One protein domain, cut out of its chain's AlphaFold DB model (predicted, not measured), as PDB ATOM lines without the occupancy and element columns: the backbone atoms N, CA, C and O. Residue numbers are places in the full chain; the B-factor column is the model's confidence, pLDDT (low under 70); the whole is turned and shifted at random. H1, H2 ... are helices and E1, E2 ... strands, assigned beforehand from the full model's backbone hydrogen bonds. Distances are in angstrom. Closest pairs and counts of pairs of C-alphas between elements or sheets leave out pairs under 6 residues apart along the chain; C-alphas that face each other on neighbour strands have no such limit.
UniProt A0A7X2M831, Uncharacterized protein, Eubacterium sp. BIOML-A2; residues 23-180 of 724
ATOM      1  N   ASN A  23     147.245 297.557 210.505       61.34
ATOM      2  CA  ASN A  23     147.486 297.300 211.923       61.34
ATOM      3  C   ASN A  23     146.331 296.550 212.619       61.34
ATOM      4  O   ASN A  23     146.570 295.997 213.692       61.34
ATOM      5  N   LEU A  24     145.128 296.496 212.034       63.06
ATOM      6  CA  LEU A  24     144.031 295.626 212.466       63.06
ATOM      7  C   LEU A  24     144.195 294.220 211.887       63.06
ATOM      8  O   LEU A  24     144.230 293.280 212.678       63.06
ATOM      9  N   ARG A  25     144.446 294.062 210.576       64.56
ATOM     10  CA  ARG A  25     144.730 292.730 209.993       64.56
ATOM     11  C   ARG A  25     145.909 292.037 210.689       64.56
ATOM     12  O   ARG A  25     145.769 290.910 211.148       64.56
ATOM     13  N   LYS A  26     147.021 292.748 210.929       67.06
ATOM     14  CA  LYS A  26     148.172 292.227 211.704       67.06
ATOM     15  C   LYS A  26     147.843 291.921 213.175       67.06
ATOM     16  O   LYS A  26     148.550 291.140 213.803       67.06
ATOM     17  N   ARG A  27     146.801 292.524 213.765       60.81
ATOM     18  CA  ARG A  27     146.335 292.170 215.120       60.81
ATOM     19  C   ARG A  27     145.475 290.916 215.112       60.81
ATOM     20  O   ARG A  27     145.674 290.092 216.002       60.81
ATOM     21  N   ASP A  28     144.572 290.764 214.145       70.38
ATOM     22  CA  ASP A  28     143.783 289.537 214.010       70.38
ATOM     23  C   ASP A  28     144.676 288.339 213.665       70.38
ATOM     24  O   ASP A  28     144.613 287.321 214.345       70.38
ATOM     25  N   GLU A  29     145.626 288.498 212.738       71.12
ATOM     26  CA  GLU A  29     146.654 287.495 212.424       71.12
ATOM     27  C   GLU A  29     147.398 287.026 213.693       71.12
ATOM     28  O   GLU A  29     147.484 285.830 213.975       71.12
ATOM     29  N   ILE A  30     147.854 287.970 214.528       67.00
ATOM     30  CA  ILE A  30     148.500 287.681 215.820       67.00
ATOM     31  C   ILE A  30     147.541 286.991 216.807       67.00
ATOM     32  O   ILE A  30     147.992 286.188 217.629       67.00
ATOM     33  N   LEU A  31     146.239 287.286 216.781       64.25
ATOM     34  CA  LEU A  31     145.239 286.634 217.637       64.25
ATOM     35  C   LEU A  31     144.914 285.213 217.154       64.25
ATOM     36  O   LEU A  31     144.829 284.309 217.986       64.25
ATOM     37  N   ASN A  32     144.840 284.984 215.843       66.94
ATOM     38  CA  ASN A  32     144.666 283.666 215.231       66.94
ATOM     39  C   ASN A  32     145.884 282.768 215.500       66.94
ATOM     40  O   ASN A  32     145.725 281.661 216.016       66.94
ATOM     41  N   GLN A  33     147.105 283.277 215.283       66.06
ATOM     42  CA  GLN A  33     148.347 282.577 215.644       66.06
ATOM     43  C   GLN A  33     148.381 282.235 217.143       66.06
ATOM     44  O   GLN A  33     148.664 281.096 217.515       66.06
ATOM     45  N   LYS A  34     148.017 283.180 218.026       60.00
ATOM     46  CA  LYS A  34     147.883 282.904 219.468       60.00
ATOM     47  C   LYS A  34     146.868 281.798 219.756       60.00
ATOM     48  O   LYS A  34     147.148 280.963 220.611       60.00
ATOM     49  N   ARG A  35     145.714 281.774 219.076       57.75
ATOM     50  CA  ARG A  35     144.649 280.773 219.283       57.75
ATOM     51  C   ARG A  35     145.175 279.346 219.088       57.75
ATOM     52  O   ARG A  35     144.880 278.495 219.921       57.75
ATOM     53  N   GLY A  36     146.016 279.126 218.073       53.66
ATOM     54  CA  GLY A  36     146.745 277.865 217.879       53.66
ATOM     55  C   GLY A  36     147.841 277.628 218.926       53.66
ATOM     56  O   GLY A  36     147.899 276.559 219.534       53.66
ATOM     57  N   ILE A  37     148.672 278.639 219.210       50.59
ATOM     58  CA  ILE A  37     149.786 278.536 220.175       50.59
ATOM     59  C   ILE A  37     149.313 278.167 221.591       50.59
ATOM     60  O   ILE A  37     150.051 277.494 222.302       50.59
ATOM     61  N   TRP A  38     148.101 278.542 222.016       50.78
ATOM     62  CA  TRP A  38     147.564 278.162 223.333       50.78
ATOM     63  C   TRP A  38     147.165 276.676 223.465       50.78
ATOM     64  O   TRP A  38     146.883 276.249 224.583       50.78
ATOM     65  N   ALA A  39     147.153 275.871 222.395       49.22
ATOM     66  CA  ALA A  39     146.759 274.458 222.479       49.22
ATOM     67  C   ALA A  39     147.771 273.593 223.267       49.22
ATOM     68  O   ALA A  39     147.405 272.961 224.257       49.22
ATOM     69  N   GLY A  40     149.051 273.609 222.876       49.91
ATOM     70  CA  GLY A  40     150.116 272.804 223.507       49.91
ATOM     71  C   GLY A  40     150.491 273.195 224.952       49.91
ATOM     72  O   GLY A  40     150.732 272.314 225.781       49.91
ATOM     73  N   PRO A  41     150.512 274.491 225.320       49.12
ATOM     74  CA  PRO A  41     150.707 274.910 226.702       49.12
ATOM     75  C   PRO A  41     149.573 274.476 227.631       49.12
ATOM     76  O   PRO A  41     149.841 274.213 228.793       49.12
ATOM     77  N   LEU A  42     148.319 274.377 227.163       47.62
ATOM     78  CA  LEU A  42     147.204 273.999 228.040       47.62
ATOM     79  C   LEU A  42     147.152 272.504 228.366       47.62
ATOM     80  O   LEU A  42     146.739 272.166 229.473       47.62
ATOM     81  N   THR A  43     147.587 271.611 227.472       53.00
ATOM     82  CA  THR A  43     147.706 270.182 227.819       53.00
ATOM     83  C   THR A  43     148.779 269.980 228.886       53.00
ATOM     84  O   THR A  43     148.532 269.322 229.895       53.00
ATOM     85  N   SER A  44     149.935 270.630 228.731       53.00
ATOM     86  CA  SER A  44     151.032 270.575 229.705       53.00
ATOM     87  C   SER A  44     150.693 271.254 231.044       53.00
ATOM     88  O   SER A  44     150.913 270.644 232.089       53.00
ATOM     89  N   LEU A  45     150.079 272.446 231.060       56.44
ATOM     90  CA  LEU A  45     149.601 273.073 232.306       56.44
ATOM     91  C   LEU A  45     148.478 272.264 232.971       56.44
ATOM     92  O   LEU A  45     148.471 272.133 234.191       56.44
ATOM     93  N   GLY A  46     147.565 271.675 232.191       58.56
ATOM     94  CA  GLY A  46     146.511 270.796 232.701       58.56
ATOM     95  C   GLY A  46     147.072 269.564 233.414       58.56
ATOM     96  O   GLY A  46     146.677 269.280 234.542       58.56
ATOM     97  N   ILE A  47     148.056 268.889 232.808       60.31
ATOM     98  CA  ILE A  47     148.773 267.759 233.423       60.31
ATOM     99  C   ILE A  47     149.456 268.188 234.732       60.31
ATOM    100  O   ILE A  47     149.339 267.490 235.737       60.31
ATOM    101  N   ILE A  48     150.110 269.354 234.759       60.28
ATOM    102  CA  ILE A  48     150.772 269.885 235.963       60.28
ATOM    103  C   ILE A  48     149.756 270.202 237.075       60.28
ATOM    104  O   ILE A  48     149.989 269.855 238.232       60.28
ATOM    105  N   LEU A  49     148.610 270.809 236.750       61.75
ATOM    106  CA  LEU A  49     147.547 271.109 237.718       61.75
ATOM    107  C   LEU A  49     146.900 269.828 238.275       61.75
ATOM    108  O   LEU A  49     146.653 269.747 239.478       61.75
ATOM    109  N   ILE A  50     146.702 268.800 237.441       66.44
ATOM    110  CA  ILE A  50     146.277 267.459 237.881       66.44
ATOM    111  C   ILE A  50     147.318 266.855 238.836       66.44
ATOM    112  O   ILE A  50     146.954 266.341 239.892       66.44
ATOM    113  N   TYR A  51     148.611 266.975 238.520       65.81
ATOM    114  CA  TYR A  51     149.693 266.486 239.378       65.81
ATOM    115  C   TYR A  51     149.712 267.197 240.742       65.81
ATOM    116  O   TYR A  51     149.829 266.538 241.774       65.81
ATOM    117  N   PHE A  52     149.507 268.520 240.784       63.62
ATOM    118  CA  PHE A  52     149.380 269.271 242.040       63.62
ATOM    119  C   PHE A  52     148.139 268.884 242.857       63.62
ATOM    120  O   PHE A  52     148.226 268.829 244.085       63.62
ATOM    121  N   LEU A  53     147.007 268.574 242.216       66.06
ATOM    122  CA  LEU A  53     145.805 268.082 242.905       66.06
ATOM    123  C   LEU A  53     146.021 266.684 243.508       66.06
ATOM    124  O   LEU A  53     145.667 266.458 244.667       66.06
ATOM    125  N   LEU A  54     146.659 265.771 242.768       68.75
ATOM    126  CA  LEU A  54     147.052 264.447 243.267       68.75
ATOM    127  C   LEU A  54     148.058 264.559 244.426       68.75
ATOM    128  O   LEU A  54     147.915 263.885 245.445       68.75
ATOM    129  N   PHE A  55     149.032 265.467 244.325       64.19
ATOM    130  CA  PHE A  55     150.005 265.714 245.389       64.19
ATOM    131  C   PHE A  55     149.350 266.311 246.648       64.19
ATOM    132  O   PHE A  55     149.624 265.868 247.763       64.19
ATOM    133  N   ALA A  56     148.409 267.249 246.493       64.25
ATOM    134  CA  ALA A  56     147.624 267.792 247.605       64.25
ATOM    135  C   ALA A  56     146.726 266.734 248.281       64.25
ATOM    136  O   ALA A  56     146.440 266.837 249.476       64.25
ATOM    137  N   TRP A  57     146.300 265.702 247.546       67.31
ATOM    138  CA  TRP A  57     145.555 264.568 248.099       67.31
ATOM    139  C   TRP A  57     146.434 263.647 248.965       67.31
ATOM    140  O   TRP A  57     145.944 263.145 249.980       67.31
ATOM    141  N   LEU A  58     147.722 263.500 248.623       68.75
ATOM    142  CA  LEU A  58     148.713 262.673 249.334       68.75
ATOM    143  C   LEU A  58     149.233 263.285 250.652       68.75
ATOM    144  O   LEU A  58     149.584 262.542 251.566       68.75
ATOM    145  N   ILE A  59     149.266 264.615 250.793       70.94
ATOM    146  CA  ILE A  59     149.706 265.297 252.033       70.94
ATOM    147  C   ILE A  59     148.815 264.877 253.225       70.94
ATOM    148  O   ILE A  59     147.595 264.971 253.091       70.94
ATOM    149  N   PRO A  60     149.336 264.489 254.408       68.94
ATOM    150  CA  PRO A  60     148.510 264.107 255.562       68.94
ATOM    151  C   PRO A  60     147.448 265.148 255.961       68.94
ATOM    152  O   PRO A  60     147.654 266.355 255.818       68.94
ATOM    153  N   LYS A  61     146.298 264.689 256.483       62.84
ATOM    154  CA  LYS A  61     145.147 265.557 256.833       62.84
ATOM    155  C   LYS A  61     145.490 266.657 257.845       62.84
ATOM    156  O   LYS A  61     144.871 267.716 257.813       62.84
ATOM    157  N   GLU A  62     146.473 266.412 258.707       64.81
ATOM    158  CA  GLU A  62     146.927 267.328 259.761       64.81
ATOM    159  C   GLU A  62     147.535 268.627 259.200       64.81
ATOM    160  O   GLU A  62     147.350 269.698 259.775       64.81
ATOM    161  N   HIS A  63     148.148 268.591 258.011       63.47
ATOM    162  CA  HIS A  63     148.688 269.778 257.332       63.47
ATOM    163  C   HIS A  63     147.635 270.496 256.464       63.47
ATOM    164  O   HIS A  63     147.890 270.880 255.317       63.47
ATOM    165  N   PHE A  64     146.432 270.697 257.014       55.25
ATOM    166  CA  PHE A  64     145.270 271.250 256.304       55.25
ATOM    167  C   PHE A  64     145.545 272.597 255.609       55.25
ATOM    168  O   PHE A  64     145.099 272.808 254.482       55.25
ATOM    169  N   GLN A  65     146.334 273.485 256.227       62.69
ATOM    170  CA  GLN A  65     146.696 274.780 255.631       62.69
ATOM    171  C   GLN A  65     147.448 274.626 254.297       62.69
ATOM    172  O   GLN A  65     147.152 275.344 253.345       62.69
ATOM    173  N   ILE A  66     148.364 273.655 254.189       59.12
ATOM    174  CA  ILE A  66     149.152 273.419 252.967       59.12
ATOM    175  C   ILE A  66     148.246 272.889 251.847       59.12
ATOM    176  O   ILE A  66     148.310 273.379 250.719       59.12
ATOM    177  N   ARG A  67     147.336 271.956 252.172       60.62
ATOM    178  CA  ARG A  67     146.300 271.469 251.242       60.62
ATOM    179  C   ARG A  67     145.440 272.620 250.702       60.62
ATOM    180  O   ARG A  67     145.187 272.679 249.502       60.62
ATOM    181  N   TYR A  68     145.015 273.541 251.570       61.66
ATOM    182  CA  TYR A  68     144.156 274.668 251.191       61.66
ATOM    183  C   TYR A  68     144.886 275.707 250.323       61.66
ATOM    184  O   TYR A  68     144.323 276.193 249.344       61.66
ATOM    185  N   ILE A  69     146.159 275.995 250.619       62.12
ATOM    186  CA  ILE A  69     147.010 276.887 249.810       62.12
ATOM    187  C   ILE A  69     147.265 276.297 248.414       62.12
ATOM    188  O   ILE A  69     147.159 277.019 247.424       62.12
ATOM    189  N   LEU A  70     147.537 274.990 248.309       59.41
ATOM    190  CA  LEU A  70     147.682 274.304 247.016       59.41
ATOM    191  C   LEU A  70     146.384 274.336 246.196       59.41
ATOM    192  O   LEU A  70     146.425 274.628 245.001       59.41
ATOM    193  N   LEU A  71     145.232 274.097 246.832       62.16
ATOM    194  CA  LEU A  71     143.933 274.172 246.164       62.16
ATOM    195  C   LEU A  71     143.639 275.596 245.656       62.16
ATOM    196  O   LEU A  71     143.221 275.762 244.512       62.16
ATOM    197  N   LEU A  72     143.912 276.622 246.471       59.22
ATOM    198  CA  LEU A  72     143.792 278.029 246.073       59.22
ATOM    199  C   LEU A  72     144.716 278.386 244.904       59.22
ATOM    200  O   LEU A  72     144.275 279.074 243.986       59.22
ATOM    201  N   ALA A  73     145.960 277.897 244.897       58.78
ATOM    202  CA  ALA A  73     146.889 278.110 243.789       58.78
ATOM    203  C   ALA A  73     146.343 277.513 242.479       58.78
ATOM    204  O   ALA A  73     146.235 278.229 241.482       58.78
ATOM    205  N   VAL A  74     145.900 276.248 242.501       63.53
ATOM    206  CA  VAL A  74     145.278 275.572 241.347       63.53
ATOM    207  C   VAL A  74     144.039 276.331 240.854       63.53
ATOM    208  O   VAL A  74     143.931 276.622 239.663       63.53
ATOM    209  N   ILE A  75     143.131 276.710 241.759       60.22
ATOM    210  CA  ILE A  75     141.923 277.481 241.424       60.22
ATOM    211  C   ILE A  75     142.288 278.842 240.808       60.22
ATOM    212  O   ILE A  75     141.656 279.262 239.837       60.22
ATOM    213  N   SER A  76     143.322 279.514 241.326       55.47
ATOM    214  CA  SER A  76     143.762 280.821 240.827       55.47
ATOM    215  C   SER A  76     144.347 280.761 239.413       55.47
ATOM    216  O   SER A  76     144.009 281.615 238.596       55.47
ATOM    217  N   GLU A  77     145.133 279.733 239.076       62.31
ATOM    218  CA  GLU A  77     145.686 279.555 237.724       62.31
ATOM    219  C   GLU A  77     144.609 279.139 236.708       62.31
ATOM    220  O   GLU A  77     144.615 279.605 235.563       62.31
ATOM    221  N   VAL A  78     143.624 278.330 237.121       61.00
ATOM    222  CA  VAL A  78     142.458 277.996 236.284       61.00
ATOM    223  C   VAL A  78     141.620 279.247 235.996       61.00
ATOM    224  O   VAL A  78     141.291 279.505 234.835       61.00
ATOM    225  N   LEU A  79     141.335 280.069 237.014       55.31
ATOM    226  CA  LEU A  79     140.649 281.356 236.846       55.31
ATOM    227  C   LEU A  79     141.445 282.322 235.960       55.31
ATOM    228  O   LEU A  79     140.873 282.912 235.044       55.31
ATOM    229  N   LEU A  80     142.756 282.455 236.176       54.00
ATOM    230  CA  LEU A  80     143.625 283.316 235.371       54.00
ATOM    231  C   LEU A  80     143.623 282.881 233.897       54.00
ATOM    232  O   LEU A  80     143.455 283.712 233.003       54.00
ATOM    233  N   THR A  81     143.727 281.575 233.638       58.09
ATOM    234  CA  THR A  81     143.681 280.998 232.285       58.09
ATOM    235  C   THR A  81     142.322 281.223 231.613       58.09
ATOM    236  O   THR A  81     142.267 281.582 230.432       58.09
ATOM    237  N   ALA A  82     141.219 281.070 232.354       55.75
ATOM    238  CA  ALA A  82     139.869 281.342 231.863       55.75
ATOM    239  C   ALA A  82     139.670 282.831 231.523       55.75
ATOM    240  O   ALA A  82     139.222 283.155 230.423       55.75
ATOM    241  N   VAL A  83     140.082 283.742 232.412       55.34
ATOM    242  CA  VAL A  83     140.021 285.199 232.195       55.34
ATOM    243  C   VAL A  83     140.866 285.618 230.988       55.34
ATOM    244  O   VAL A  83     140.406 286.429 230.182       55.34
ATOM    245  N   VAL A  84     142.058 285.041 230.798       56.47
ATOM    246  CA  VAL A  84     142.896 285.299 229.612       56.47
ATOM    247  C   VAL A  84     142.220 284.799 228.330       56.47
ATOM    248  O   VAL A  84     142.178 285.544 227.351       56.47
ATOM    249  N   ARG A  85     141.633 283.593 228.322       58.69
ATOM    250  CA  ARG A  85     140.876 283.068 227.167       58.69
ATOM    251  C   ARG A  85     139.680 283.953 226.804       58.69
ATOM    252  O   ARG A  85     139.536 284.313 225.638       58.69
ATOM    253  N   ILE A  86     138.867 284.341 227.789       60.81
ATOM    254  CA  ILE A  86     137.712 285.232 227.593       60.81
ATOM    255  C   ILE A  86     138.182 286.593 227.059       60.81
ATOM    256  O   ILE A  86     137.666 287.065 226.051       60.81
ATOM    257  N   SER A  87     139.229 287.176 227.653       56.31
ATOM    258  CA  SER A  87     139.812 288.451 227.206       56.31
ATOM    259  C   SER A  87     140.312 288.402 225.759       56.31
ATOM    260  O   SER A  87     140.068 289.334 224.996       56.31
ATOM    261  N   VAL A  88     140.983 287.317 225.355       61.00
ATOM    262  CA  VAL A  88     141.453 287.113 223.972       61.00
ATOM    263  C   VAL A  88     140.281 286.934 223.003       61.00
ATOM    264  O   VAL A  88     140.318 287.495 221.911       61.00
ATOM    265  N   SER A  89     139.227 286.210 223.396       61.31
ATOM    266  CA  SER A  89     138.043 286.003 222.551       61.31
ATOM    267  C   SER A  89     137.232 287.288 222.355       61.31
ATOM    268  O   SER A  89     136.830 287.588 221.234       61.31
ATOM    269  N   LEU A  90     137.050 288.085 223.415       62.97
ATOM    270  CA  LEU A  90     136.398 289.399 223.346       62.97
ATOM    271  C   LEU A  90     137.223 290.397 222.520       62.97
ATOM    272  O   LEU A  90     136.667 291.129 221.706       62.97
ATOM    273  N   GLN A  91     138.555 290.398 222.670       63.94
ATOM    274  CA  GLN A  91     139.440 291.212 221.828       63.94
ATOM    275  C   GLN A  91     139.369 290.812 220.353       63.94
ATOM    276  O   GLN A  91     139.356 291.704 219.509       63.94
ATOM    277  N   LYS A  92     139.311 289.510 220.034       71.00
ATOM    278  CA  LYS A  92     139.173 289.054 218.646       71.00
ATOM    279  C   LYS A  92     137.818 289.459 218.057       71.00
ATOM    280  O   LYS A  92     137.820 290.162 217.058       71.00
ATOM    281  N   SER A  93     136.702 289.155 218.723       66.06
ATOM    282  CA  SER A  93     135.362 289.561 218.260       66.06
ATOM    283  C   SER A  93     135.248 291.082 218.051       66.06
ATOM    284  O   SER A  93     134.730 291.534 217.032       66.06
ATOM    285  N   SER A  94     135.829 291.887 218.951       69.06
ATOM    286  CA  SER A  94     135.893 293.350 218.809       69.06
ATOM    287  C   SER A  94     136.790 293.833 217.657       69.06
ATOM    288  O   SER A  94     136.607 294.951 217.177       69.06
ATOM    289  N   ILE A  95     137.762 293.033 217.211       68.00
ATOM    290  CA  ILE A  95     138.620 293.344 216.059       68.00
ATOM    291  C   ILE A  95     137.974 292.868 214.754       68.00
ATOM    292  O   ILE A  95     137.990 293.633 213.800       68.00
ATOM    293  N   GLU A  96     137.349 291.690 214.721       75.50
ATOM    294  CA  GLU A  96     136.589 291.185 213.568       75.50
ATOM    295  C   GLU A  96     135.425 292.118 213.215       75.50
ATOM    296  O   GLU A  96     135.333 292.574 212.079       75.50
ATOM    297  N   ALA A  97     134.609 292.510 214.202       72.38
ATOM    298  CA  ALA A  97     133.515 293.460 213.997       72.38
ATOM    299  C   ALA A  97     134.004 294.806 213.429       72.38
ATOM    300  O   ALA A  97     133.366 295.390 212.560       72.38
ATOM    301  N   ARG A  98     135.173 295.277 213.881       68.50
ATOM    302  CA  ARG A  98     135.794 296.512 213.378       68.50
ATOM    303  C   ARG A  98     136.470 296.357 212.024       68.50
ATOM    304  O   ARG A  98     136.607 297.352 211.331       68.50
ATOM    305  N   ILE A  99     136.942 295.165 211.663       72.75
ATOM    306  CA  ILE A  99     137.449 294.889 210.317       72.75
ATOM    307  C   ILE A  99     136.275 294.933 209.338       72.75
ATOM    308  O   ILE A  99     136.359 295.684 208.372       72.75
ATOM    309  N   LYS A 100     135.148 294.281 209.662       77.44
ATOM    310  CA  LYS A 100     133.927 294.341 208.847       77.44
ATOM    311  C   LYS A 100     133.431 295.780 208.633       77.44
ATOM    312  O   LYS A 100     133.160 296.169 207.506       77.44
ATOM    313  N   GLU A 101     133.436 296.599 209.689       77.25
ATOM    314  CA  GLU A 101     133.078 298.029 209.635       77.25
ATOM    315  C   GLU A 101     133.973 298.863 208.683       77.25
ATOM    316  O   GLU A 101     133.575 299.946 208.256       77.25
ATOM    317  N   PHE A 102     135.180 298.393 208.341       73.06
ATOM    318  CA  PHE A 102     136.020 298.979 207.287       73.06
ATOM    319  C   PHE A 102     135.836 298.280 205.931       73.06
ATOM    320  O   PHE A 102     135.882 298.946 204.901       73.06
ATOM    321  N   GLU A 103     135.597 296.969 205.901       77.31
ATOM    322  CA  GLU A 103     135.367 296.214 204.657       77.31
ATOM    323  C   GLU A 103     134.083 296.665 203.952       77.31
ATOM    324  O   GLU A 103     134.110 296.859 202.745       77.31
ATOM    325  N   GLU A 104     133.029 297.007 204.700       76.25
ATOM    326  CA  GLU A 104     131.807 297.669 204.199       76.25
ATOM    327  C   GLU A 104     132.071 299.025 203.503       76.25
ATOM    328  O   GLU A 104     131.223 299.514 202.762       76.25
ATOM    329  N   LYS A 105     133.248 299.634 203.720       74.81
ATOM    330  CA  LYS A 105     133.696 300.896 203.100       74.81
ATOM    331  C   LYS A 105     134.794 300.680 202.045       74.81
ATOM    332  O   LYS A 105     135.252 301.648 201.438       74.81
ATOM    333  N   SER A 106     135.246 299.441 201.851       83.69
ATOM    334  CA  SER A 106     136.190 299.060 200.799       83.69
ATOM    335  C   SER A 106     135.446 298.770 199.494       83.69
ATOM    336  O   SER A 106     134.337 298.232 199.489       83.69
ATOM    337  N   LEU A 107     136.083 299.105 198.376       89.31
ATOM    338  CA  LEU A 107     135.532 298.939 197.032       89.31
ATOM    339  C   LEU A 107     136.618 298.507 196.044       89.31
ATOM    340  O   LEU A 107     137.820 298.634 196.300       89.31
ATOM    341  N   LYS A 108     136.189 298.011 194.891       89.56
ATOM    342  CA  LYS A 108     137.023 297.879 193.694       89.56
ATOM    343  C   LYS A 108     136.460 298.788 192.612       89.56
ATOM    344  O   LYS A 108     135.263 299.065 192.626       89.56
ATOM    345  N   GLY A 109     137.287 299.208 191.663       86.31
ATOM    346  CA  GLY A 109     136.783 299.898 190.478       86.31
ATOM    347  C   GLY A 109     137.507 299.529 189.191       86.31
ATOM    348  O   GLY A 109     138.681 299.169 189.220       86.31
ATOM    349  N   GLN A 110     136.795 299.620 188.076       86.62
ATOM    350  CA  GLN A 110     137.263 299.319 186.727       86.62
ATOM    351  C   GLN A 110     137.059 300.553 185.847       86.62
ATOM    352  O   GLN A 110     136.000 301.179 185.873       86.62
ATOM    353  N   PHE A 111     138.082 300.916 185.075       81.31
ATOM    354  CA  PHE A 111     137.993 302.005 184.106       81.31
ATOM    355  C   PHE A 111     137.582 301.443 182.751       81.31
ATOM    356  O   PHE A 111     138.397 300.841 182.054       81.31
ATOM    357  N   ASN A 112     136.328 301.674 182.375       76.50
ATOM    358  CA  ASN A 112     135.854 301.435 181.020       76.50
ATOM    359  C   ASN A 112     136.091 302.691 180.164       76.50
ATOM    360  O   ASN A 112     136.462 303.751 180.676       76.50
ATOM    361  N   THR A 113     135.859 302.596 178.855       72.94
ATOM    362  CA  THR A 113     136.021 303.696 177.877       72.94
ATOM    363  C   THR A 113     135.186 304.944 178.184       72.94
ATOM    364  O   THR A 113     135.511 306.049 177.746       72.94
ATOM    365  N   GLU A 114     134.109 304.770 178.946       62.19
ATOM    366  CA  GLU A 114     132.993 305.711 179.060       62.19
ATOM    367  C   GLU A 114     132.668 306.106 180.515       62.19
ATOM    368  O   GLU A 114     132.216 307.228 180.768       62.19
ATOM    369  N   TYR A 115     132.928 305.201 181.463       78.62
ATOM    370  CA  TYR A 115     132.612 305.333 182.884       78.62
ATOM    371  C   TYR A 115     133.611 304.571 183.761       78.62
ATOM    372  O   TYR A 115     134.266 303.627 183.312       78.62
ATOM    373  N   ILE A 116     133.690 304.962 185.033       84.69
ATOM    374  CA  ILE A 116     134.323 304.170 186.090       84.69
ATOM    375  C   ILE A 116     133.232 303.319 186.738       84.69
ATOM    376  O   ILE A 116     132.312 303.869 187.346       84.69
ATOM    377  N   LEU A 117     133.329 301.997 186.614       84.44
ATOM    378  CA  LEU A 117     132.513 301.062 187.384       84.44
ATOM    379  C   LEU A 117     133.109 300.932 188.785       84.44
ATOM    380  O   LEU A 117     134.315 300.739 188.924       84.44
ATOM    381  N   ILE A 118     132.277 301.000 189.814       89.38
ATOM    382  CA  ILE A 118     132.638 300.822 191.219       89.38
ATOM    383  C   ILE A 118     131.810 299.665 191.776       89.38
ATOM    384  O   ILE A 118     130.593 299.659 191.629       89.38
ATOM    385  N   ARG A 119     132.453 298.700 192.438       83.62
ATOM    386  CA  ARG A 119     131.800 297.589 193.147       83.62
ATOM    387  C   ARG A 119     132.175 297.635 194.627       83.62
ATOM    388  O   ARG A 119     133.349 297.480 194.977       83.62
ATOM    389  N   TYR A 120     131.187 297.856 195.487       83.75
ATOM    390  CA  TYR A 120     131.347 297.870 196.942       83.75
ATOM    391  C   TYR A 120     131.338 296.448 197.512       83.75
ATOM    392  O   TYR A 120     130.757 295.532 196.934       83.75
ATOM    393  N   PHE A 121     131.933 296.251 198.693       75.94
ATOM    394  CA  PHE A 121     131.912 294.949 199.377       75.94
ATOM    395  C   PHE A 121     130.497 294.475 199.781       75.94
ATOM    396  O   PHE A 121     130.296 293.299 200.064       75.94
ATOM    397  N   SER A 122     129.508 295.374 199.786       71.12
ATOM    398  CA  SER A 122     128.086 295.061 199.978       71.12
ATOM    399  C   SER A 122     127.407 294.411 198.763       71.12
ATOM    400  O   SER A 122     126.256 294.011 198.884       71.12
ATOM    401  N   GLY A 123     128.074 294.340 197.605       69.75
ATOM    402  CA  GLY A 123     127.492 293.908 196.327       69.75
ATOM    403  C   GLY A 123     126.926 295.055 195.481       69.75
ATOM    404  O   GLY A 123     126.825 294.915 194.264       69.75
ATOM    405  N   ALA A 124     126.637 296.210 196.092       74.25
ATOM    406  CA  ALA A 124     126.166 297.402 195.387       74.25
ATOM    407  C   ALA A 124     127.193 297.906 194.358       74.25
ATOM    408  O   ALA A 124     128.408 297.860 194.599       74.25
ATOM    409  N   GLN A 125     126.699 298.430 193.234       83.12
ATOM    410  CA  GLN A 125     127.521 298.955 192.142       83.12
ATOM    411  C   GLN A 125     127.155 300.416 191.843       83.12
ATOM    412  O   GLN A 125     125.993 300.799 191.945       83.12
ATOM    413  N   GLU A 126     128.141 301.238 191.486       83.50
ATOM    414  CA  GLU A 126     127.948 302.631 191.055       83.50
ATOM    415  C   GLU A 126     128.756 302.906 189.778       83.50
ATOM    416  O   GLU A 126     129.880 302.421 189.634       83.50
ATOM    417  N   CYS A 127     128.214 303.719 188.867       83.19
ATOM    418  CA  CYS A 127     128.864 304.092 187.609       83.19
ATOM    419  C   CYS A 127     129.096 305.606 187.532       83.19
ATOM    420  O   CYS A 127     128.152 306.392 187.554       83.19
ATOM    421  N   TYR A 128     130.357 306.015 187.385       81.06
ATOM    422  CA  TYR A 128     130.763 307.416 187.249       81.06
ATOM    423  C   TYR A 128     131.149 307.708 185.791       81.06
ATOM    424  O   TYR A 128     132.292 307.492 185.385       81.06
ATOM    425  N   TYR A 129     130.181 308.159 184.987       78.50
ATOM    426  CA  TYR A 129     130.343 308.468 183.558       78.50
ATOM    427  C   TYR A 129     131.183 309.733 183.342       78.50
ATOM    428  O   TYR A 129     130.825 310.792 183.847       78.50
ATOM    429  N   TYR A 130     132.262 309.676 182.546       79.12
ATOM    430  CA  TYR A 130     133.228 310.793 182.446       79.12
ATOM    431  C   TYR A 130     132.661 312.099 181.865       79.12
ATOM    432  O   TYR A 130     133.300 313.142 182.004       79.12
ATOM    433  N   ASN A 131     131.516 312.039 181.179       70.81
ATOM    434  CA  ASN A 131     130.814 313.209 180.644       70.81
ATOM    435  C   ASN A 131     129.960 313.926 181.699       70.81
ATOM    436  O   ASN A 131     129.765 315.133 181.590       70.81
ATOM    437  N   ASP A 132     129.476 313.187 182.698       75.75
ATOM    438  CA  ASP A 132     128.544 313.671 183.719       75.75
ATOM    439  C   ASP A 132     129.304 314.203 184.959       75.75
ATOM    440  O   ASP A 132     128.692 314.646 185.926       75.75
ATOM    441  N   LEU A 133     130.644 314.171 184.943       78.62
ATOM    442  CA  LEU A 133     131.502 314.694 186.010       78.62
ATOM    443  C   LEU A 133     131.652 316.223 185.885       78.62
ATOM    444  O   LEU A 133     132.367 316.664 184.986       78.62
ATOM    445  N   PRO A 134     131.058 317.063 186.757       78.06
ATOM    446  CA  PRO A 134     131.350 318.498 186.786       78.06
ATOM    447  C   PRO A 134     132.825 318.838 187.050       78.06
ATOM    448  O   PRO A 134     133.301 319.835 186.511       78.06
ATOM    449  N   ASP A 135     133.545 318.051 187.863       80.75
ATOM    450  CA  ASP A 135     134.968 318.291 188.155       80.75
ATOM    451  C   ASP A 135     135.709 317.027 188.635       80.75
ATOM    452  O   ASP A 135     135.116 316.144 189.269       80.75
ATOM    453  N   VAL A 136     137.018 316.954 188.369       81.25
ATOM    454  CA  VAL A 136     137.907 315.865 188.811       81.25
ATOM    455  C   VAL A 136     139.276 316.423 189.216       81.25
ATOM    456  O   VAL A 136     140.091 316.763 188.358       81.25
ATOM    457  N   GLU A 137     139.565 316.453 190.520       82.06
ATOM    458  CA  GLU A 137     140.846 316.936 191.059       82.06
ATOM    459  C   GLU A 137     141.738 315.794 191.575       82.06
ATOM    460  O   GLU A 137     141.286 314.897 192.295       82.06
ATOM    461  N   GLU A 138     143.051 315.879 191.320       83.25
ATOM    462  CA  GLU A 138     144.051 315.105 192.063       83.25
ATOM    463  C   GLU A 138     144.759 315.967 193.124       83.25
ATOM    464  O   GLU A 138     145.845 316.510 192.915       83.25
ATOM    465  N   ASN A 139     144.189 316.000 194.326       78.81
ATOM    466  CA  ASN A 139     144.818 316.607 195.498       78.81
ATOM    467  C   ASN A 139     145.879 315.686 196.130       78.81
ATOM    468  O   ASN A 139     145.890 314.478 195.905       78.81
ATOM    469  N   ALA A 140     146.788 316.221 196.955       71.94
ATOM    470  CA  ALA A 140     147.913 315.452 197.515       71.94
ATOM    471  C   ALA A 140     147.483 314.128 198.190       71.94
ATOM    472  O   ALA A 140     148.080 313.082 197.927       71.94
ATOM    473  N   ASP A 141     146.404 314.170 198.980       75.88
ATOM    474  CA  ASP A 141     145.883 313.043 199.764       75.88
ATOM    475  C   ASP A 141     144.899 312.121 199.019       75.88
ATOM    476  O   ASP A 141     144.689 310.991 199.464       75.88
ATOM    477  N   ALA A 142     144.269 312.565 197.924       85.94
ATOM    478  CA  ALA A 142     143.124 311.877 197.316       85.94
ATOM    479  C   ALA A 142     142.944 312.175 195.819       85.94
ATOM    480  O   ALA A 142     143.399 313.203 195.326       85.94
ATOM    481  N   PHE A 143     142.221 311.299 195.124       86.19
ATOM    482  CA  PHE A 143     141.482 311.674 193.916       86.19
ATOM    483  C   PHE A 143     140.056 312.057 194.332       86.19
ATOM    484  O   PHE A 143     139.450 311.355 195.147       86.19
ATOM    485  N   GLN A 144     139.533 313.157 193.799       88.06
ATOM    486  CA  GLN A 144     138.147 313.587 193.989       88.06
ATOM    487  C   GLN A 144     137.438 313.566 192.642       88.06
ATOM    488  O   GLN A 144     137.905 314.172 191.682       88.06
ATOM    489  N   ILE A 145     136.336 312.827 192.581       86.81
ATOM    490  CA  ILE A 145     135.529 312.600 191.387       86.81
ATOM    491  C   ILE A 145     134.142 313.149 191.715       86.81
ATOM    492  O   ILE A 145     133.361 312.501 192.416       86.81
ATOM    493  N   THR A 146     133.848 314.366 191.268       81.81
ATOM    494  CA  THR A 146     132.544 314.992 191.512       81.81
ATOM    495  C   THR A 146     131.606 314.581 190.386       81.81
ATOM    496  O   THR A 146     131.903 314.863 189.230       81.81
ATOM    497  N   GLY A 147     130.507 313.894 190.709       72.12
ATOM    498  CA  GLY A 147     129.388 313.617 189.800       72.12
ATOM    499  C   GLY A 147     128.241 314.626 189.978       72.12
ATOM    500  O   GLY A 147     128.392 315.575 190.750       72.12
ATOM    501  N   PRO A 148     127.087 314.434 189.310       61.44
ATOM    502  CA  PRO A 148     125.955 315.363 189.401       61.44
ATOM    503  C   PRO A 148     125.361 315.449 190.815       61.44
ATOM    504  O   PRO A 148     125.172 316.544 191.341       61.44
ATOM    505  N   ASP A 149     125.135 314.292 191.450       70.06
ATOM    506  CA  ASP A 149     124.438 314.174 192.742       70.06
ATOM    507  C   ASP A 149     125.333 313.688 193.901       70.06
ATOM    508  O   ASP A 149     124.894 313.653 195.054       70.06
ATOM    509  N   ARG A 150     126.572 313.244 193.621       73.62
ATOM    510  CA  ARG A 150     127.472 312.565 194.584       73.62
ATOM    511  C   ARG A 150     128.954 312.881 194.323       73.62
ATOM    512  O   ARG A 150     129.369 312.999 193.175       73.62
ATOM    513  N   GLU A 151     129.773 312.930 195.380       83.12
ATOM    514  CA  GLU A 151     131.248 312.999 195.307       83.12
ATOM    515  C   GLU A 151     131.854 311.629 195.658       83.12
ATOM    516  O   GLU A 151     131.657 311.132 196.768       83.12
ATOM    517  N   LEU A 152     132.637 311.037 194.750       86.25
ATOM    518  CA  LEU A 152     133.482 309.880 195.049       86.25
ATOM    519  C   LEU A 152     134.902 310.344 195.388       86.25
ATOM    520  O   LEU A 152     135.662 310.805 194.534       86.25
ATOM    521  N   ARG A 153     135.278 310.177 196.657       88.94
ATOM    522  CA  ARG A 153     136.600 310.533 197.177       88.94
ATOM    523  C   ARG A 153     137.445 309.287 197.449       88.94
ATOM    524  O   ARG A 153     137.223 308.575 198.428       88.94
ATOM    525  N   LEU A 154     138.475 309.080 196.632       88.44
ATOM    526  CA  LEU A 154     139.448 307.998 196.783       88.44
ATOM    527  C   LEU A 154     140.710 308.521 197.490       88.44
ATOM    528  O   LEU A 154     141.650 308.988 196.841       88.44
ATOM    529  N   ASP A 155     140.763 308.443 198.826       83.12
ATOM    530  CA  ASP A 155     141.989 308.780 199.565       83.12
ATOM    531  C   ASP A 155     143.132 307.808 199.210       83.12
ATOM    532  O   ASP A 155     143.078 306.605 199.480       83.12
ATOM    533  N   LYS A 156     144.251 308.343 198.720       82.56
ATOM    534  CA  LYS A 156     145.439 307.590 198.279       82.56
ATOM    535  C   LYS A 156     146.071 306.729 199.374       82.56
ATOM    536  O   LYS A 156     146.787 305.784 199.071       82.56
ATOM    537  N   ARG A 157     145.781 307.007 200.651       77.56
ATOM    538  CA  ARG A 157     146.190 306.186 201.809       77.56
ATOM    539  C   ARG A 157     145.595 304.767 201.826       77.56
ATOM    540  O   ARG A 157     146.092 303.937 202.587       77.56
ATOM    541  N   TYR A 158     144.554 304.515 201.029       79.62
ATOM    542  CA  TYR A 158     143.854 303.229 200.902       79.62
ATOM    543  C   TYR A 158     144.039 302.560 199.527       79.62
ATOM    544  O   TYR A 158     143.558 301.451 199.308       79.62
ATOM    545  N   LEU A 159     144.764 303.211 198.612       79.50
ATOM    546  CA  LEU A 159     145.200 302.649 197.334       79.50
ATOM    547  C   LEU A 159     146.643 302.135 197.472       79.50
ATOM    548  O   LEU A 159     147.450 302.711 198.209       79.50
ATOM    549  N   SER A 160     147.018 301.077 196.744       74.44
ATOM    550  CA  SER A 160     148.444 300.752 196.596       74.44
ATOM    551  C   SER A 160     149.146 301.785 195.703       74.44
ATOM    552  O   SER A 160     148.506 302.540 194.972       74.44
ATOM    553  N   ARG A 161     150.485 301.813 195.710       73.31
ATOM    554  CA  ARG A 161     151.249 302.703 194.815       73.31
ATOM    555  C   ARG A 161     150.907 302.466 193.341       73.31
ATOM    556  O   ARG A 161     150.877 303.418 192.565       73.31
ATOM    557  N   ASP A 162     150.655 301.214 192.989       74.69
ATOM    558  CA  ASP A 162     150.423 300.794 191.615       74.69
ATOM    559  C   ASP A 162     148.951 301.028 191.231       74.69
ATOM    560  O   ASP A 162     148.675 301.408 190.099       74.69
ATOM    561  N   ASP A 163     148.022 300.963 192.198       78.94
ATOM    562  CA  ASP A 163     146.642 301.456 192.043       78.94
ATOM    563  C   ASP A 163     146.588 302.978 191.836       78.94
ATOM    564  O   ASP A 163     145.851 303.436 190.975       78.94
ATOM    565  N   ILE A 164     147.393 303.775 192.553       77.81
ATOM    566  CA  ILE A 164     147.467 305.240 192.352       77.81
ATOM    567  C   ILE A 164     147.970 305.575 190.940       77.81
ATOM    568  O   ILE A 164     147.451 306.488 190.299       77.81
ATOM    569  N   LEU A 165     148.988 304.855 190.457       76.88
ATOM    570  CA  LEU A 165     149.517 305.040 189.102       76.88
ATOM    571  C   LEU A 165     148.503 304.604 188.040       76.88
ATOM    572  O   LEU A 165     148.314 305.318 187.061       76.88
ATOM    573  N   TYR A 166     147.829 303.475 188.254       80.69
ATOM    574  CA  TYR A 166     146.776 302.984 187.375       80.69
ATOM    575  C   TYR A 166     145.584 303.954 187.308       80.69
ATOM    576  O   TYR A 166     145.235 304.385 186.215       80.69
ATOM    577  N   VAL A 167     145.028 304.373 188.454       82.94
ATOM    578  CA  VAL A 167     143.916 305.339 188.542       82.94
ATOM    579  C   VAL A 167     144.253 306.620 187.779       82.94
ATOM    580  O   VAL A 167     143.484 307.010 186.905       82.94
ATOM    581  N   ARG A 168     145.426 307.231 188.020       82.44
ATOM    582  CA  ARG A 168     145.842 308.432 187.274       82.44
ATOM    583  C   ARG A 168     145.957 308.162 185.775       82.44
ATOM    584  O   ARG A 168     145.422 308.929 184.983       82.44
ATOM    585  N   ASN A 169     146.633 307.083 185.375       77.25
ATOM    586  CA  ASN A 169     146.849 306.774 183.962       77.25
ATOM    587  C   ASN A 169     145.524 306.547 183.214       77.25
ATOM    588  O   ASN A 169     145.373 307.042 182.100       77.25
ATOM    589  N   GLN A 170     144.558 305.843 183.815       81.38
ATOM    590  CA  GLN A 170     143.256 305.597 183.190       81.38
ATOM    591  C   GLN A 170     142.355 306.841 183.206       81.38
ATOM    592  O   GLN A 170     141.692 307.121 182.208       81.38
ATOM    593  N   MET A 171     142.393 307.653 184.271       81.56
ATOM    594  CA  MET A 171     141.754 308.977 184.278       81.56
ATOM    595  C   MET A 171     142.308 309.868 183.160       81.56
ATOM    596  O   MET A 171     141.530 310.429 182.394       81.56
ATOM    597  N   ALA A 172     143.631 309.944 183.002       77.38
ATOM    598  CA  ALA A 172     144.273 310.699 181.928       77.38
ATOM    599  C   ALA A 172     144.010 310.108 180.528       77.38
ATOM    600  O   ALA A 172     144.050 310.834 179.534       77.38
ATOM    601  N   HIS A 173     143.717 308.808 180.411       76.25
ATOM    602  CA  HIS A 173     143.393 308.191 179.125       76.25
ATOM    603  C   HIS A 173     141.937 308.435 178.699       76.25
ATOM    604  O   HIS A 173     141.693 308.874 177.570       76.25
ATOM    605  N   TYR A 174     140.977 308.203 179.600       75.62
ATOM    606  CA  TYR A 174     139.548 308.232 179.278       75.62
ATOM    607  C   TYR A 174     138.854 309.548 179.655       75.62
ATOM    608  O   TYR A 174     138.133 310.114 178.831       75.62
ATOM    609  N   CYS A 175     139.109 310.119 180.836       78.88
ATOM    610  CA  CYS A 175     138.478 311.377 181.238       78.88
ATOM    611  C   CYS A 175     139.091 312.567 180.472       78.88
ATOM    612  O   CYS A 175     140.312 312.705 180.352       78.88
ATOM    613  N   ARG A 176     138.253 313.445 179.906       76.62
ATOM    614  CA  ARG A 176     138.736 314.683 179.265       76.62
ATOM    615  C   ARG A 176     139.054 315.758 180.302       76.62
ATOM    616  O   ARG A 176     140.100 316.387 180.218       76.62
ATOM    617  N   ILE A 177     138.191 315.913 181.305       76.94
ATOM    618  CA  ILE A 177     138.310 316.944 182.347       76.94
ATOM    619  C   ILE A 177     139.589 316.744 183.169       76.94
ATOM    620  O   ILE A 177     140.306 317.709 183.412       76.94
ATOM    621  N   PHE A 178     139.955 315.494 183.475       77.00
ATOM    622  CA  PHE A 178     141.220 315.185 184.150       77.00
ATOM    623  C   PHE A 178     142.464 315.571 183.325       77.00
ATOM    624  O   PHE A 178     143.417 316.120 183.871       77.00
ATOM    625  N   ARG A 179     142.448 315.369 181.997       71.69
ATOM    626  CA  ARG A 179     143.516 315.872 181.108       71.69
ATOM    627  C   ARG A 179     143.571 317.388 181.091       71.69
ATOM    628  O   ARG A 179     144.645 317.959 181.238       71.69
ATOM    629  N   GLU A 180     142.420 318.044 180.965       69.44
ATOM    630  CA  GLU A 180     142.358 319.500 181.032       69.44
ATOM    631  C   GLU A 180     142.869 320.030 182.388       69.44
ATOM    632  O   GLU A 180     143.439 321.116 182.430       69.44
TER     633      GLU A 180
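What this domain is: This is residues 23 to 180 of the 724 residues of an uncharacterized protein of Eubacterium sp. BIOML-A2 (UniProt A0A7X2M831). What shape is this? A small head of two three-stranded sheets, E1 E2 E3 and E4 E5 E6, with H4 packed on both, sits at one end of a long arm: H3 runs away from the head, and H2 and then H1 fold back along it. What is it made of? The printed part has 158 residues with five named helices and six named strands, in the order H1 H2 H3 E1 E2 E3 E4 E5 E6 H4 H5; both sheets are antiparallel and the class is mixed, helices and strands. How large is it? It is extended, a rod of 94 by 27 by 27 A, with a radius of gyration of the C-alphas of 29.1 A.

Where its parts are: Where are the strands? E1 is residues 107 to 111, E2 115 to 120, 16.0 A long, and E3 125 to 129; E4 is 135 to 139, E5 142 to 146 and E6 151 to 155. C-alpha 107 is at (135.532, 298.939, 197.032). Where are the helices? H3, residues 64 to 103, is 58.2 A long; H2, 39 to 58, is 29.4 A; H1, 23 to 37, is 20.6 A and begins with C-alpha 23 at (147.486, 297.300, 211.923). H4 is residues 161 to 174, 20.2 A long, and H5 is 176 to 180, ending with C-alpha 180 at (142.358, 319.500, 181.032).

How they stand to each other: How are the sheets paired? Each is a meander, each strand the antiparallel neighbour of the one before: N 110 and O 117 are 2.8 A apart in E1 and E2, N 118 and O 126 2.8 A in E2 and E3, N 144 and O 137 2.9 A in E4 and E5, and N 152 and O 145 2.8 A in E5 and E6, within hydrogen-bond range. What is on them? H4 and the sheet E1 E2 E3 make two layers, a helix on a sheet, and the closest C-alphas of E1 and H4, Phe 111 and Gln 170, are 6.4 A apart. H4 is also on the sheet E4 E5 E6 at a height over the sheet of 10.8 A, while H5 only grazes that sheet. How does the arm fold? H2 and H3 are a hairpin and touch at a shallow tilt of 18 degrees, opposite ways, closest at the C-alphas of Ala 56 and Arg 67, 5.3 A. H1 touches H3 with the C-alphas of Asp 28 and Lys 92 closest, 6.6 A, opposite ways at a tilt of 37 degrees, only just steep. Are the helix backbones complete? Every O i to N i+4 pair is within hydrogen-bond range in H1, H2, H4 and H5, and 35 of 36 are in H3.

The domain as a whole: How far does it reach? The two C-alphas farthest apart, those of Glu 62 and Glu 180, are 94.6 A apart. Is it unbroken? The printed part has no cut, and its links between named elements are tight. Where is confidence low? The mean pLDDT of the printed part is 70.6, and 74 residues are under 70, among them residues 30 to 58 and 60 to 91.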